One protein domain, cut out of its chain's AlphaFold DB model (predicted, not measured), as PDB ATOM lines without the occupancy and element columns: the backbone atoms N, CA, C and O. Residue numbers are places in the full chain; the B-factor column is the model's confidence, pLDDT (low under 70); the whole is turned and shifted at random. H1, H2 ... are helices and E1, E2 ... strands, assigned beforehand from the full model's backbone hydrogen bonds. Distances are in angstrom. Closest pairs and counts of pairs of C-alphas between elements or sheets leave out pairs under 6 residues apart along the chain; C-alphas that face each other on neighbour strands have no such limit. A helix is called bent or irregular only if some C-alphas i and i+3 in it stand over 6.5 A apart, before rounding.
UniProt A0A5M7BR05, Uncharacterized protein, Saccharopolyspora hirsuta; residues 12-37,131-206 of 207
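This is residues 12 to 37 and 131 to 206 of the 207 residues of an uncharacterized protein of Saccharopolyspora hirsuta (UniProt A0A5M7BR05). Six strands curl into a small, nearly closed barrel, whose edge strands E1 and E4 come together, and the short helix H1 grazes its outside. The long hairpins E2-E3 and E3-E4 make its longest axis. The printed part has 102 residues, mostly strand, in the order H1 E1 E2 E3 E4 E5 E6; the mixed sheet runs E1 E6 E5 E2 E3 E4. It is compact, with a radius of gyration of the C-alphas of 13.1 A and spans of 42 by 33 by 22 A.

Find C-alpha 12 at (-24.285, -49.139, 32.709), where H1, residues 12 to 15, begins. Strand E1 is residues 22 to 27. After the cut, E2, residues 131 to 143, runs 31.1 A and bends by 68 degrees at residue 134. Then come E3, residues 148 to 159, 32.0 A, and E4, residues 165 to 178, 30.9 A, which bends by 93 degrees at residue 174. E5 is residues 188 to 193, and E6, residues 200 to 205, ends at C-alpha 205, (-45.403, -40.990, 23.832).

Look first at the strongly twisted folded sheet, one sheet bent back on itself: E1, E6 and E5 face E3 and E4, with E2 as the hinge. E2, E3 and E4 are a meander, each the antiparallel neighbour of the one before; see N 140 and O 153 at 2.8 A, and N 154 and O 170 at 2.9 A. With E5, antiparallel to E2, they form a Greek key, the fourth strand pairing with the first; N 134 and O 189 are 2.8 A apart. E5 and E6 are a hairpin, with N 190 and O 203 at 2.8 A. E1 is parallel to E6, with N 25 and O 202 at 2.9 A. The closest C-alphas of E1 and E4 are those of Val 24 and Ser 172, 5.5 A. H1 only grazes the sheet, and is too short for an O i to N i+4 pair; 0 of its O i to N i+3 pairs are within range.

Residues 38 to 130 are not printed, and C-alphas 37 and 131 are 13.6 A apart across the cut. Of the links printed whole, none is long. Confidence is under 70 at residues 12 to 14 and 29.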
ATOM      1  N   PHE A  12     -24.390 -48.088  31.699       68.25
ATOM      2  CA  PHE A  12     -24.285 -49.139  32.709       68.25
ATOM      3  C   PHE A  12     -24.567 -48.644  34.133       68.25
ATOM      4  O   PHE A  12     -25.153 -49.370  34.932       68.25
ATOM      5  N   GLY A  13     -24.208 -47.397  34.446       68.12
ATOM      6  CA  GLY A  13     -24.509 -46.785  35.739       68.12
ATOM      7  C   GLY A  13     -26.008 -46.569  35.960       68.12
ATOM      8  O   GLY A  13     -26.467 -46.676  37.093       68.12
ATOM      9  N   LEU A  14     -26.767 -46.308  34.890       66.44
ATOM     10  CA  LEU A  14     -28.221 -46.130  34.942       66.44
ATOM     11  C   LEU A  14     -28.976 -47.463  34.894       66.44
ATOM     12  O   LEU A  14     -29.960 -47.618  35.605       66.44
ATOM     13  N   VAL A  15     -28.480 -48.454  34.146       73.56
ATOM     14  CA  VAL A  15     -29.040 -49.820  34.164       73.56
ATOM     15  C   VAL A  15     -29.003 -50.419  35.573       73.56
ATOM     16  O   VAL A  15     -29.970 -51.039  36.004       73.56
ATOM     17  N   ASN A  16     -27.929 -50.177  36.330       76.00
ATOM     18  CA  ASN A  16     -27.822 -50.632  37.720       76.00
ATOM     19  C   ASN A  16     -28.787 -49.920  38.684       76.00
ATOM     20  O   ASN A  16     -28.949 -50.368  39.817       76.00
ATOM     21  N   ARG A  17     -29.400 -48.813  38.253       81.25
ATOM     22  CA  ARG A  17     -30.389 -48.041  39.014       81.25
ATOM     23  C   ARG A  17     -31.825 -48.315  38.575       81.25
ATOM     24  O   ARG A  17     -32.716 -47.657  39.086       81.25
ATOM     25  N   VAL A  18     -32.048 -49.237  37.635       84.12
ATOM     26  CA  VAL A  18     -33.402 -49.598  37.201       84.12
ATOM     27  C   VAL A  18     -34.184 -50.128  38.395       84.12
ATOM     28  O   VAL A  18     -33.767 -51.084  39.058       84.12
ATOM     29  N   ASP A  19     -35.327 -49.505  38.636       84.88
ATOM     30  CA  ASP A  19     -36.209 -49.864  39.728       84.88
ATOM     31  C   ASP A  19     -36.858 -51.226  39.460       84.88
ATOM     32  O   ASP A  19     -37.261 -51.568  38.342       84.88
ATOM     33  N   ARG A  20     -36.954 -52.045  40.510       82.81
ATOM     34  CA  ARG A  20     -37.604 -53.356  40.416       82.81
ATOM     35  C   ARG A  20     -39.114 -53.172  40.276       82.81
ATOM     36  O   ARG A  20     -39.688 -52.327  40.948       82.81
ATOM     37  N   GLY A  21     -39.742 -53.998  39.438       82.50
ATOM     38  CA  GLY A  21     -41.198 -53.980  39.240       82.50
ATOM     39  C   GLY A  21     -41.704 -52.852  38.333       82.50
ATOM     40  O   GLY A  21     -42.911 -52.667  38.205       82.50
ATOM     41  N   VAL A  22     -40.797 -52.115  37.681       88.12
ATOM     42  CA  VAL A  22     -41.160 -51.034  36.764       88.12
ATOM     43  C   VAL A  22     -41.132 -51.515  35.322       88.12
ATOM     44  O   VAL A  22     -40.121 -52.028  34.840       88.12
ATOM     45  N   LEU A  23     -42.248 -51.325  34.626       88.75
ATOM     46  CA  LEU A  23     -42.408 -51.615  33.207       88.75
ATOM     47  C   LEU A  23     -42.545 -50.302  32.445       88.75
ATOM     48  O   LEU A  23     -43.241 -49.391  32.890       88.75
ATOM     49  N   VAL A  24     -41.899 -50.202  31.285       90.06
ATOM     50  CA  VAL A  24     -42.014 -49.025  30.420       90.06
ATOM     51  C   VAL A  24     -42.415 -49.414  29.009       90.06
ATOM     52  O   VAL A  24     -41.790 -50.261  28.366       90.06
ATOM     53  N   ARG A  25     -43.431 -48.711  28.515       90.00
ATOM     54  CA  ARG A  25     -43.921 -48.788  27.145       90.00
ATOM     55  C   ARG A  25     -43.730 -47.435  26.469       90.00
ATOM     56  O   ARG A  25     -44.222 -46.416  26.957       90.00
ATOM     57  N   ILE A  26     -43.053 -47.435  25.325       87.31
ATOM     58  CA  ILE A  26     -43.023 -46.268  24.443       87.31
ATOM     59  C   ILE A  26     -44.201 -46.395  23.481       87.31
ATOM     60  O   ILE A  26     -44.307 -47.381  22.754       87.31
ATOM     61  N   VAL A  27     -45.104 -45.425  23.519       86.06
ATOM     62  CA  VAL A  27     -46.358 -45.439  22.769       86.06
ATOM     63  C   VAL A  27     -46.125 -44.772  21.418       86.06
ATOM     64  O   VAL A  27     -45.852 -43.574  21.344       86.06
ATOM     65  N   THR A  28     -46.180 -45.557  20.344       82.31
ATOM     66  CA  THR A  28     -45.983 -45.072  18.972       82.31
ATOM     67  C   THR A  28     -47.210 -44.318  18.454       82.31
ATOM     68  O   THR A  28     -48.310 -44.441  18.991       82.31
ATOM     69  N   ARG A  29     -47.036 -43.536  17.379       68.56
ATOM     70  CA  ARG A  29     -48.113 -42.724  16.787       68.56
ATOM     71  C   ARG A  29     -49.342 -43.574  16.447       68.56
ATOM     72  O   ARG A  29     -49.240 -44.515  15.668       68.56
ATOM     73  N   GLY A  30     -50.496 -43.192  16.996       71.50
ATOM     74  CA  GLY A  30     -51.793 -43.837  16.759       71.50
ATOM     75  C   GLY A  30     -52.452 -44.411  18.015       71.50
ATOM     76  O   GLY A  30     -53.655 -44.649  18.001       71.50
ATOM     77  N   GLU A  31     -51.701 -44.568  19.106       79.81
ATOM     78  CA  GLU A  31     -52.218 -45.017  20.401       79.81
ATOM     79  C   GLU A  31     -52.194 -43.885  21.440       79.81
ATOM     80  O   GLU A  31     -51.330 -43.007  21.414       79.81
ATOM     81  N   ASP A  32     -53.153 -43.900  22.368       83.75
ATOM     82  CA  ASP A  32     -53.259 -42.905  23.436       83.75
ATOM     83  C   ASP A  32     -52.391 -43.310  24.637       83.75
ATOM     84  O   ASP A  32     -52.695 -44.274  25.340       83.75
ATOM     85  N   ALA A  33     -51.319 -42.553  24.892       85.50
ATOM     86  CA  ALA A  33     -50.413 -42.791  26.015       85.50
ATOM     87  C   ALA A  33     -51.043 -42.508  27.387       85.50
ATOM     88  O   ALA A  33     -50.470 -42.884  28.409       85.50
ATOM     89  N   SER A  34     -52.200 -41.842  27.430       86.81
ATOM     90  CA  SER A  34     -52.904 -41.539  28.674       86.81
ATOM     91  C   SER A  34     -53.773 -42.689  29.179       86.81
ATOM     92  O   SER A  34     -54.331 -42.576  30.270       86.81
ATOM     93  N   ARG A  35     -53.889 -43.791  28.423       88.00
ATOM     94  CA  ARG A  35     -54.705 -44.957  28.775       88.00
ATOM     95  C   ARG A  35     -53.869 -46.232  28.822       88.00
ATOM     96  O   ARG A  35     -53.064 -46.517  27.933       88.00
ATOM     97  N   LEU A  36     -54.130 -47.052  29.838       89.75
ATOM     98  CA  LEU A  36     -53.631 -48.421  29.855       89.75
ATOM     99  C   LEU A  36     -54.284 -49.230  28.715       89.75
ATOM    100  O   LEU A  36     -55.500 -49.123  28.526       89.75
ATOM    101  N   PRO A  37     -53.503 -50.010  27.942       89.38
ATOM    102  CA  PRO A  37     -54.036 -50.911  26.928       89.38
ATOM    103  C   PRO A  37     -54.925 -51.979  27.566       89.38
ATOM    104  O   PRO A  37     -54.802 -52.281  28.749       89.38
ATOM    105  N   HIS A 131     -53.393 -43.169  38.498       92.44
ATOM    106  CA  HIS A 131     -52.762 -42.398  37.433       92.44
ATOM    107  C   HIS A 131     -52.074 -41.152  37.982       92.44
ATOM    108  O   HIS A 131     -52.696 -40.325  38.648       92.44
ATOM    109  N   VAL A 132     -50.798 -40.987  37.645       92.19
ATOM    110  CA  VAL A 132     -50.004 -39.802  37.965       92.19
ATOM    111  C   VAL A 132     -49.339 -39.283  36.698       92.19
ATOM    112  O   VAL A 132     -48.832 -40.039  35.865       92.19
ATOM    113  N   ARG A 133     -49.331 -37.959  36.539       92.25
ATOM    114  CA  ARG A 133     -48.583 -37.308  35.463       92.25
ATOM    115  C   ARG A 133     -47.121 -37.188  35.866       92.25
ATOM    116  O   ARG A 133     -46.805 -36.702  36.949       92.25
ATOM    117  N   GLY A 134     -46.248 -37.620  34.971       92.06
ATOM    118  CA  GLY A 134     -44.810 -37.486  35.093       92.06
ATOM    119  C   GLY A 134     -44.217 -36.709  33.927       92.06
ATOM    120  O   GLY A 134     -44.897 -36.304  32.983       92.06
ATOM    121  N   THR A 135     -42.916 -36.491  34.002       93.81
ATOM    122  CA  THR A 135     -42.109 -35.888  32.946       93.81
ATOM    123  C   THR A 135     -40.815 -36.673  32.827       93.81
ATOM    124  O   THR A 135     -40.208 -37.048  33.830       93.81
ATOM    125  N   VAL A 136     -40.386 -36.927  31.595       92.44
ATOM    126  CA  VAL A 136     -39.104 -37.577  31.325       92.44
ATOM    127  C   VAL A 136     -37.972 -36.655  31.786       92.44
ATOM    128  O   VAL A 136     -37.747 -35.597  31.204       92.44
ATOM    129  N   ALA A 137     -37.258 -37.042  32.838       90.94
ATOM    130  CA  ALA A 137     -36.124 -36.308  33.396       90.94
ATOM    131  C   ALA A 137     -34.790 -36.734  32.760       90.94
ATOM    132  O   ALA A 137     -33.853 -35.939  32.667       90.94
ATOM    133  N   GLY A 138     -34.704 -37.977  32.283       88.00
ATOM    134  CA  GLY A 138     -33.492 -38.523  31.687       88.00
ATOM    135  C   GLY A 138     -33.784 -39.602  30.656       88.00
ATOM    136  O   GLY A 138     -34.707 -40.393  30.803       88.00
ATOM    137  N   VAL A 139     -32.966 -39.640  29.604       87.31
ATOM    138  CA  VAL A 139     -33.061 -40.631  28.525       87.31
ATOM    139  C   VAL A 139     -31.660 -41.128  28.194       87.31
ATOM    140  O   VAL A 139     -30.727 -40.333  28.024       87.31
ATOM    141  N   ARG A 140     -31.492 -42.448  28.127       87.50
ATOM    142  CA  ARG A 140     -30.261 -43.108  27.685       87.50
ATOM    143  C   ARG A 140     -30.596 -44.250  26.747       87.50
ATOM    144  O   ARG A 140     -31.363 -45.145  27.084       87.50
ATOM    145  N   GLU A 141     -29.962 -44.238  25.590       86.94
ATOM    146  CA  GLU A 141     -30.155 -45.239  24.551       86.94
ATOM    147  C   GLU A 141     -28.950 -46.170  24.453       86.94
ATOM    148  O   GLU A 141     -27.796 -45.758  24.591       86.94
ATOM    149  N   LYS A 142     -29.226 -47.443  24.179       83.75
ATOM    150  CA  LYS A 142     -28.236 -48.382  23.668       83.75
ATOM    151  C   LYS A 142     -28.527 -48.613  22.188       83.75
ATOM    152  O   LYS A 142     -29.610 -49.115  21.858       83.75
ATOM    153  N   PRO A 143     -27.588 -48.280  21.292       80.62
ATOM    154  CA  PRO A 143     -27.786 -48.505  19.872       80.62
ATOM    155  C   PRO A 143     -27.874 -50.007  19.570       80.62
ATOM    156  O   PRO A 143     -27.119 -50.823  20.103       80.62
ATOM    157  N   ALA A 144     -28.809 -50.360  18.697       81.56
ATOM    158  CA  ALA A 144     -28.910 -51.641  18.015       81.56
ATOM    159  C   ALA A 144     -28.241 -51.577  16.631       81.56
ATOM    160  O   ALA A 144     -27.722 -50.547  16.190       81.56
ATOM    161  N   ARG A 145     -28.270 -52.704  15.908       75.56
ATOM    162  CA  ARG A 145     -27.858 -52.749  14.496       75.56
ATOM    163  C   ARG A 145     -28.724 -51.794  13.655       75.56
ATOM    164  O   ARG A 145     -29.890 -51.575  13.961       75.56
ATOM    165  N   HIS A 146     -28.159 -51.278  12.560       75.38
ATOM    166  CA  HIS A 146     -28.848 -50.427  11.572       75.38
ATOM    167  C   HIS A 146     -29.313 -49.039  12.064       75.38
ATOM    168  O   HIS A 146     -30.327 -48.543  11.584       75.38
ATOM    169  N   ARG A 147     -28.566 -48.380  12.968       76.12
ATOM    170  CA  ARG A 147     -28.890 -47.020  13.472       76.12
ATOM    171  C   ARG A 147     -30.286 -46.929  14.110       76.12
ATOM    172  O   ARG A 147     -31.020 -45.965  13.902       76.12
ATOM    173  N   ARG A 148     -30.669 -47.974  14.838       84.62
ATOM    174  CA  ARG A 148     -31.905 -48.023  15.625       84.62
ATOM    175  C   ARG A 148     -31.543 -48.117  17.095       84.62
ATOM    176  O   ARG A 148     -30.441 -48.552  17.428       84.62
ATOM    177  N   VAL A 149     -32.458 -47.746  17.972       83.81
ATOM    178  CA  VAL A 149     -32.307 -47.962  19.409       83.81
ATOM    179  C   VAL A 149     -32.819 -49.351  19.744       83.81
ATOM    180  O   VAL A 149     -33.921 -49.702  19.332       83.81
ATOM    181  N   GLY A 150     -31.990 -50.125  20.453       82.38
ATOM    182  CA  GLY A 150     -32.291 -51.486  20.904       82.38
ATOM    183  C   GLY A 150     -32.793 -51.564  22.339       82.38
ATOM    184  O   GLY A 150     -33.556 -52.454  22.697       82.38
ATOM    185  N   GLN A 151     -32.313 -50.658  23.188       86.50
ATOM    186  CA  GLN A 151     -32.716 -50.570  24.588       86.50
ATOM    187  C   GLN A 151     -32.774 -49.103  24.986       86.50
ATOM    188  O   GLN A 151     -31.883 -48.329  24.626       86.50
ATOM    189  N   LEU A 152     -33.792 -48.744  25.760       87.69
ATOM    190  CA  LEU A 152     -33.934 -47.404  26.308       87.69
ATOM    191  C   LEU A 152     -34.047 -47.472  27.822       87.69
ATOM    192  O   LEU A 152     -34.856 -48.229  28.347       87.69
ATOM    193  N   VAL A 153     -33.239 -46.676  28.510       89.31
ATOM    194  CA  VAL A 153     -33.399 -46.401  29.934       89.31
ATOM    195  C   VAL A 153     -33.949 -44.991  30.060       89.31
ATOM    196  O   VAL A 153     -33.360 -44.043  29.534       89.31
ATOM    197  N   VAL A 154     -35.078 -44.866  30.741       91.00
ATOM    198  CA  VAL A 154     -35.746 -43.593  30.998       91.00
ATOM    199  C   VAL A 154     -35.821 -43.350  32.494       91.00
ATOM    200  O   VAL A 154     -36.094 -44.263  33.268       91.00
ATOM    201  N   ASP A 155     -35.569 -42.112  32.881       92.06
ATOM    202  CA  ASP A 155     -35.823 -41.590  34.216       92.06
ATOM    203  C   ASP A 155     -37.042 -40.679  34.111       92.06
ATOM    204  O   ASP A 155     -37.051 -39.740  33.308       92.06
ATOM    205  N   VAL A 156     -38.092 -40.993  34.862       92.44
ATOM    206  CA  VAL A 156     -39.346 -40.248  34.871       92.44
ATOM    207  C   VAL A 156     -39.575 -39.683  36.259       92.44
ATOM    208  O   VAL A 156     -39.773 -40.425  37.217       92.44
ATOM    209  N   ALA A 157     -39.605 -38.356  36.344       92.56
ATOM    210  CA  ALA A 157     -39.998 -37.642  37.546       92.56
ATOM    211  C   ALA A 157     -41.524 -37.511  37.594       92.56
ATOM    212  O   ALA A 157     -42.154 -37.175  36.593       92.56
ATOM    213  N   TYR A 158     -42.121 -37.755  38.752       91.50
ATOM    214  CA  TYR A 158     -43.550 -37.590  39.006       91.50
ATOM    215  C   TYR A 158     -43.766 -37.068  40.429       91.50
ATOM    216  O   TYR A 158     -42.849 -37.088  41.248       91.50
ATOM    217  N   GLU A 159     -44.962 -36.575  40.738       87.00
ATOM    218  CA  GLU A 159     -45.273 -36.052  42.074       87.00
ATOM    219  C   GLU A 159     -46.289 -36.953  42.782       87.00
ATOM    220  O   GLU A 159     -47.390 -37.166  42.268       87.00
ATOM    221  N   ARG A 160     -45.917 -37.505  43.945       79.88
ATOM    222  CA  ARG A 160     -46.811 -38.293  44.811       79.88
ATOM    223  C   ARG A 160     -46.235 -38.446  46.231       79.88
ATOM    224  O   ARG A 160     -45.140 -38.992  46.337       79.88
ATOM    225  N   PRO A 161     -46.999 -38.116  47.298       77.19
ATOM    226  CA  PRO A 161     -48.219 -37.294  47.313       77.19
ATOM    227  C   PRO A 161     -47.954 -35.865  46.798       77.19
ATOM    228  O   PRO A 161     -46.814 -35.489  46.547       77.19
ATOM    229  N   THR A 162     -49.007 -35.075  46.565       75.38
ATOM    230  CA  THR A 162     -48.909 -33.743  45.937       75.38
ATOM    231  C   THR A 162     -47.839 -32.869  46.601       75.38
ATOM    232  O   THR A 162     -47.937 -32.570  47.789       75.38
ATOM    233  N   GLY A 163     -46.834 -32.442  45.828       72.69
ATOM    234  CA  GLY A 163     -45.704 -31.634  46.305       72.69
ATOM    235  C   GLY A 163     -44.434 -32.419  46.657       72.69
ATOM    236  O   GLY A 163     -43.381 -31.802  46.825       72.69
ATOM    237  N   GLU A 164     -44.484 -33.752  46.714       83.06
ATOM    238  CA  GLU A 164     -43.308 -34.605  46.895       83.06
ATOM    239  C   GLU A 164     -42.859 -35.180  45.547       83.06
ATOM    240  O   GLU A 164     -43.586 -35.929  44.890       83.06
ATOM    241  N   ARG A 165     -41.652 -34.802  45.110       84.19
ATOM    242  CA  ARG A 165     -41.069 -35.291  43.856       84.19
ATOM    243  C   ARG A 165     -40.480 -36.680  44.058       84.19
ATOM    244  O   ARG A 165     -39.520 -36.844  44.807       84.19
ATOM    245  N   ALA A 166     -41.000 -37.638  43.308       87.94
ATOM    246  CA  ALA A 166     -40.458 -38.976  43.161       87.94
ATOM    247  C   ALA A 166     -39.895 -39.165  41.744       87.94
ATOM    248  O   ALA A 166     -40.238 -38.439  40.807       87.94
ATOM    249  N   SER A 167     -39.018 -40.149  41.577       89.38
ATOM    250  CA  SER A 167     -38.472 -40.537  40.277       89.38
ATOM    251  C   SER A 167     -38.549 -42.042  40.116       89.38
ATOM    252  O   SER A 167     -38.403 -42.774  41.096       89.38
ATOM    253  N   VAL A 168     -38.741 -42.498  38.884       90.25
ATOM    254  CA  VAL A 168     -38.663 -43.910  38.535       90.25
ATOM    255  C   VAL A 168     -37.706 -44.109  37.375       90.25
ATOM    256  O   VAL A 168     -37.803 -43.420  36.357       90.25
ATOM    257  N   VAL A 169     -36.806 -45.078  37.507       90.06
ATOM    258  CA  VAL A 169     -35.893 -45.469  36.433       90.06
ATOM    259  C   VAL A 169     -36.378 -46.776  35.828       90.06
ATOM    260  O   VAL A 169     -36.345 -47.826  36.468       90.06
ATOM    261  N   ALA A 170     -36.806 -46.722  34.572       88.06
ATOM    262  CA  ALA A 170     -37.350 -47.861  33.850       88.06
ATOM    263  C   ALA A 170     -36.482 -48.216  32.640       88.06
ATOM    264  O   ALA A 170     -35.917 -47.341  31.980       88.06
ATOM    265  N   ILE A 171     -36.403 -49.507  32.318       87.44
ATOM    266  CA  ILE A 171     -35.756 -49.999  31.099       87.44
ATOM    267  C   ILE A 171     -36.798 -50.606  30.169       87.44
ATOM    268  O   ILE A 171     -37.582 -51.456  30.581       87.44
ATOM    269  N   SER A 172     -36.789 -50.180  28.908       84.00
ATOM    270  CA  SER A 172     -37.545 -50.810  27.829       84.00
ATOM    271  C   SER A 172     -36.585 -51.724  27.065       84.00
ATOM    272  O   SER A 172     -35.761 -51.228  26.279       84.00
ATOM    273  N   PRO A 173     -36.570 -53.037  27.366       72.12
ATOM    274  CA  PRO A 173     -35.713 -53.976  26.665       72.12
ATOM    275  C   PRO A 173     -36.279 -54.285  25.274       72.12
ATOM    276  O   PRO A 173     -37.488 -54.386  25.096       72.12
ATOM    277  N   ASP A 174     -35.387 -54.490  24.307       72.62
ATOM    278  CA  ASP A 174     -35.702 -54.975  22.955       72.62
ATOM    279  C   ASP A 174     -36.668 -54.087  22.158       72.62
ATOM    280  O   ASP A 174     -37.495 -54.567  21.380       72.62
ATOM    281  N   ILE A 175     -36.522 -52.771  22.301       78.50
ATOM    282  CA  ILE A 175     -37.178 -51.833  21.394       78.50
ATOM    283  C   ILE A 175     -36.483 -51.849  20.032       78.50
ATOM    284  O   ILE A 175     -35.291 -52.119  19.919       78.50
ATOM    285  N   ASN A 176     -37.233 -51.560  18.973       82.25
ATOM    286  CA  ASN A 176     -36.684 -51.405  17.630       82.25
ATOM    287  C   ASN A 176     -37.112 -50.054  17.065       82.25
ATOM    288  O   ASN A 176     -37.855 -49.988  16.087       82.25
ATOM    289  N   MET A 177     -36.676 -48.972  17.703       84.00
ATOM    290  CA  MET A 177     -37.170 -47.622  17.436       84.00
ATOM    291  C   MET A 177     -36.144 -46.795  16.639       84.00
ATOM    292  O   MET A 177     -34.946 -46.874  16.925       84.00
ATOM    293  N   PRO A 178     -36.556 -46.010  15.626       85.88
ATOM    294  CA  PRO A 178     -35.693 -45.000  15.018       85.88
ATOM    295  C   PRO A 178     -35.295 -43.929  16.042       85.88
ATOM    296  O   PRO A 178     -36.122 -43.507  16.840       85.88
ATOM    297  N   HIS A 179     -34.069 -43.399  15.973       84.69
ATOM    298  CA  HIS A 179     -33.616 -42.356  16.914       84.69
ATOM    299  C   HIS A 179     -34.524 -41.115  16.968       84.69
ATOM    300  O   HIS A 179     -34.615 -40.468  18.001       84.69
ATOM    301  N   HIS A 180     -35.209 -40.776  15.871       84.12
ATOM    302  CA  HIS A 180     -36.094 -39.611  15.831       84.12
ATOM    303  C   HIS A 180     -37.444 -39.826  16.529       84.12
ATOM    304  O   HIS A 180     -38.146 -38.848  16.735       84.12
ATOM    305  N   GLU A 181     -37.809 -41.064  16.873       86.00
ATOM    306  CA  GLU A 181     -39.030 -41.392  17.630       86.00
ATOM    307  C   GLU A 181     -38.761 -41.503  19.138       86.00
ATOM    308  O   GLU A 181     -39.698 -41.556  19.935       86.00
ATOM    309  N   VAL A 182     -37.484 -41.522  19.539       86.88
ATOM    310  CA  VAL A 182     -37.075 -41.610  20.942       86.88
ATOM    311  C   VAL A 182     -37.620 -40.397  21.708       86.88
ATOM    312  O   VAL A 182     -37.422 -39.264  21.256       86.88
ATOM    313  N   PRO A 183     -38.275 -40.604  22.866       88.00
ATOM    314  CA  PRO A 183     -38.755 -39.506  23.693       88.00
ATOM    315  C   PRO A 183     -37.629 -38.559  24.112       88.00
ATOM    316  O   PRO A 183     -36.520 -38.992  24.427       88.00
ATOM    317  N   GLU A 184     -37.918 -37.260  24.156       89.56
ATOM    318  CA  GLU A 184     -36.970 -36.248  24.626       89.56
ATOM    319  C   GLU A 184     -37.114 -35.993  26.132       89.56
ATOM    320  O   GLU A 184     -38.156 -36.245  26.740       89.56
ATOM    321  N   ILE A 185     -36.062 -35.450  26.746       91.44
ATOM    322  CA  ILE A 185     -36.147 -34.924  28.114       91.44
ATOM    323  C   ILE A 185     -37.166 -33.777  28.124       91.44
ATOM    324  O   ILE A 185     -37.132 -32.903  27.263       91.44
ATOM    325  N   GLY A 186     -38.070 -33.789  29.100       89.75
ATOM    326  CA  GLY A 186     -39.210 -32.878  29.177       89.75
ATOM    327  C   GLY A 186     -40.485 -33.411  28.519       89.75
ATOM    328  O   GLY A 186     -41.535 -32.791  28.675       89.75
ATOM    329  N   ALA A 187     -40.435 -34.555  27.821       90.88
ATOM    330  CA  ALA A 187     -41.637 -35.171  27.270       90.88
ATOM    331  C   ALA A 187     -42.611 -35.588  28.392       90.88
ATOM    332  O   ALA A 187     -42.167 -36.041  29.459       90.88
ATOM    333  N   PRO A 188     -43.932 -35.450  28.174       92.44
ATOM    334  CA  PRO A 188     -44.923 -35.900  29.141       92.44
ATOM    335  C   PRO A 188     -44.835 -37.418  29.313       92.44
ATOM    336  O   PRO A 188     -44.631 -38.146  28.348       92.44
ATOM    337  N   ALA A 189     -45.013 -37.899  30.537       93.12
ATOM    338  CA  ALA A 189     -45.092 -39.320  30.844       93.12
ATOM    339  C   ALA A 189     -46.341 -39.606  31.682       93.12
ATOM    340  O   ALA A 189     -46.789 -38.776  32.475       93.12
ATOM    341  N   HIS A 190     -46.892 -40.801  31.528       93.81
ATOM    342  CA  HIS A 190     -48.012 -41.290  32.318       93.81
ATOM    343  C   HIS A 190     -47.525 -42.440  33.187       93.81
ATOM    344  O   HIS A 190     -47.015 -43.435  32.675       93.81
ATOM    345  N   VAL A 191     -47.649 -42.282  34.500       93.44
ATOM    346  CA  VAL A 191     -47.205 -43.271  35.481       93.44
ATOM    347  C   VAL A 191     -48.437 -43.862  36.146       93.44
ATOM    348  O   VAL A 191     -49.267 -43.138  36.692       93.44
ATOM    349  N   TRP A 192     -48.552 -45.180  36.096       93.88
ATOM    350  CA  TRP A 192     -49.597 -45.954  36.746       93.88
ATOM    351  C   TRP A 192     -48.980 -46.704  37.910       93.88
ATOM    352  O   TRP A 192     -48.032 -47.472  37.734       93.88
ATOM    353  N   LEU A 193     -49.494 -46.440  39.103       91.94
ATOM    354  CA  LEU A 193     -48.952 -46.967  40.346       91.94
ATOM    355  C   LEU A 193     -49.940 -47.960  40.929       91.94
ATOM    356  O   LEU A 193     -51.085 -47.599  41.202       91.94
ATOM    357  N   SER A 194     -49.482 -49.188  41.130       91.00
ATOM    358  CA  SER A 194     -50.241 -50.193  41.865       91.00
ATOM    359  C   SER A 194     -50.458 -49.749  43.322       91.00
ATOM    360  O   SER A 194     -49.584 -49.068  43.879       91.00
ATOM    361  N   PRO A 195     -51.574 -50.130  43.970       83.31
ATOM    362  CA  PRO A 195     -51.796 -49.889  45.398       83.31
ATOM    363  C   PRO A 195     -50.711 -50.492  46.293       83.31
ATOM    364  O   PRO A 195     -50.399 -49.931  47.339       83.31
ATOM    365  N   ASP A 196     -50.113 -51.606  45.865       83.56
ATOM    366  CA  ASP A 196     -49.003 -52.249  46.571       83.56
ATOM    367  C   ASP A 196     -47.672 -51.486  46.439       83.56
ATOM    368  O   ASP A 196     -46.706 -51.840  47.104       83.56
ATOM    369  N   GLU A 197     -47.597 -50.463  45.581       78.12
ATOM    370  CA  GLU A 197     -46.408 -49.673  45.220       78.12
ATOM    371  C   GLU A 197     -45.222 -50.449  44.615       78.12
ATOM    372  O   GLU A 197     -44.207 -49.834  44.248       78.12
ATOM    373  N   HIS A 198     -45.354 -51.769  44.457       83.06
ATOM    374  CA  HIS A 198     -44.319 -52.652  43.923       83.06
ATOM    375  C   HIS A 198     -44.324 -52.658  42.397       83.06
ATOM    376  O   HIS A 198     -43.259 -52.713  41.783       83.06
ATOM    377  N   THR A 199     -45.509 -52.584  41.787       88.00
ATOM    378  CA  THR A 199     -45.658 -52.573  40.328       88.00
ATOM    379  C   THR A 199     -45.949 -51.168  39.827       88.00
ATOM    380  O   THR A 199     -46.865 -50.490  40.304       88.00
ATOM    381  N   ARG A 200     -45.168 -50.713  38.844       91.56
ATOM    382  CA  ARG A 200     -45.331 -49.386  38.236       91.56
ATOM    383  C   ARG A 200     -45.244 -49.509  36.727       91.56
ATOM    384  O   ARG A 200     -44.312 -50.117  36.209       91.56
ATOM    385  N   VAL A 201     -46.192 -48.912  36.018       92.06
ATOM    386  CA  VAL A 201     -46.194 -48.883  34.552       92.06
ATOM    387  C   VAL A 201     -46.005 -47.453  34.086       92.06
ATOM    388  O   VAL A 201     -46.745 -46.557  34.477       92.06
ATOM    389  N   VAL A 202     -45.015 -47.242  33.232       92.81
ATOM    390  CA  VAL A 202     -44.687 -45.945  32.652       92.81
ATOM    391  C   VAL A 202     -44.995 -45.979  31.161       92.81
ATOM    392  O   VAL A 202     -44.461 -46.807  30.425       92.81
ATOM    393  N   GLN A 203     -45.843 -45.068  30.705       93.50
ATOM    394  CA  GLN A 203     -46.162 -44.876  29.295       93.50
ATOM    395  C   GLN A 203     -45.648 -43.516  28.838       93.50
ATOM    396  O   GLN A 203     -45.973 -42.486  29.429       93.50
ATOM    397  N   ILE A 204     -44.827 -43.517  27.791       91.19
ATOM    398  CA  ILE A 204     -44.223 -42.301  27.242       91.19
ATOM    399  C   ILE A 204     -44.572 -42.242  25.755       91.19
ATOM    400  O   ILE A 204     -44.291 -43.213  25.048       91.19
ATOM    401  N   PRO A 205     -45.179 -41.156  25.256       89.31
ATOM    402  CA  PRO A 205     -45.403 -40.990  23.832       89.31
ATOM    403  C   PRO A 205     -44.065 -40.874  23.094       89.31
ATOM    404  O   PRO A 205     -43.132 -40.213  23.557       89.31
ATOM    405  N   ALA A 206     -43.982 -41.521  21.936       87.81
ATOM    406  CA  ALA A 206     -42.906 -41.299  20.981       87.81
ATOM    407  C   ALA A 206     -42.942 -39.855  20.448       87.81
ATOM    408  O   ALA A 206     -43.972 -39.177  20.511       87.81
TER     409      ALA A 206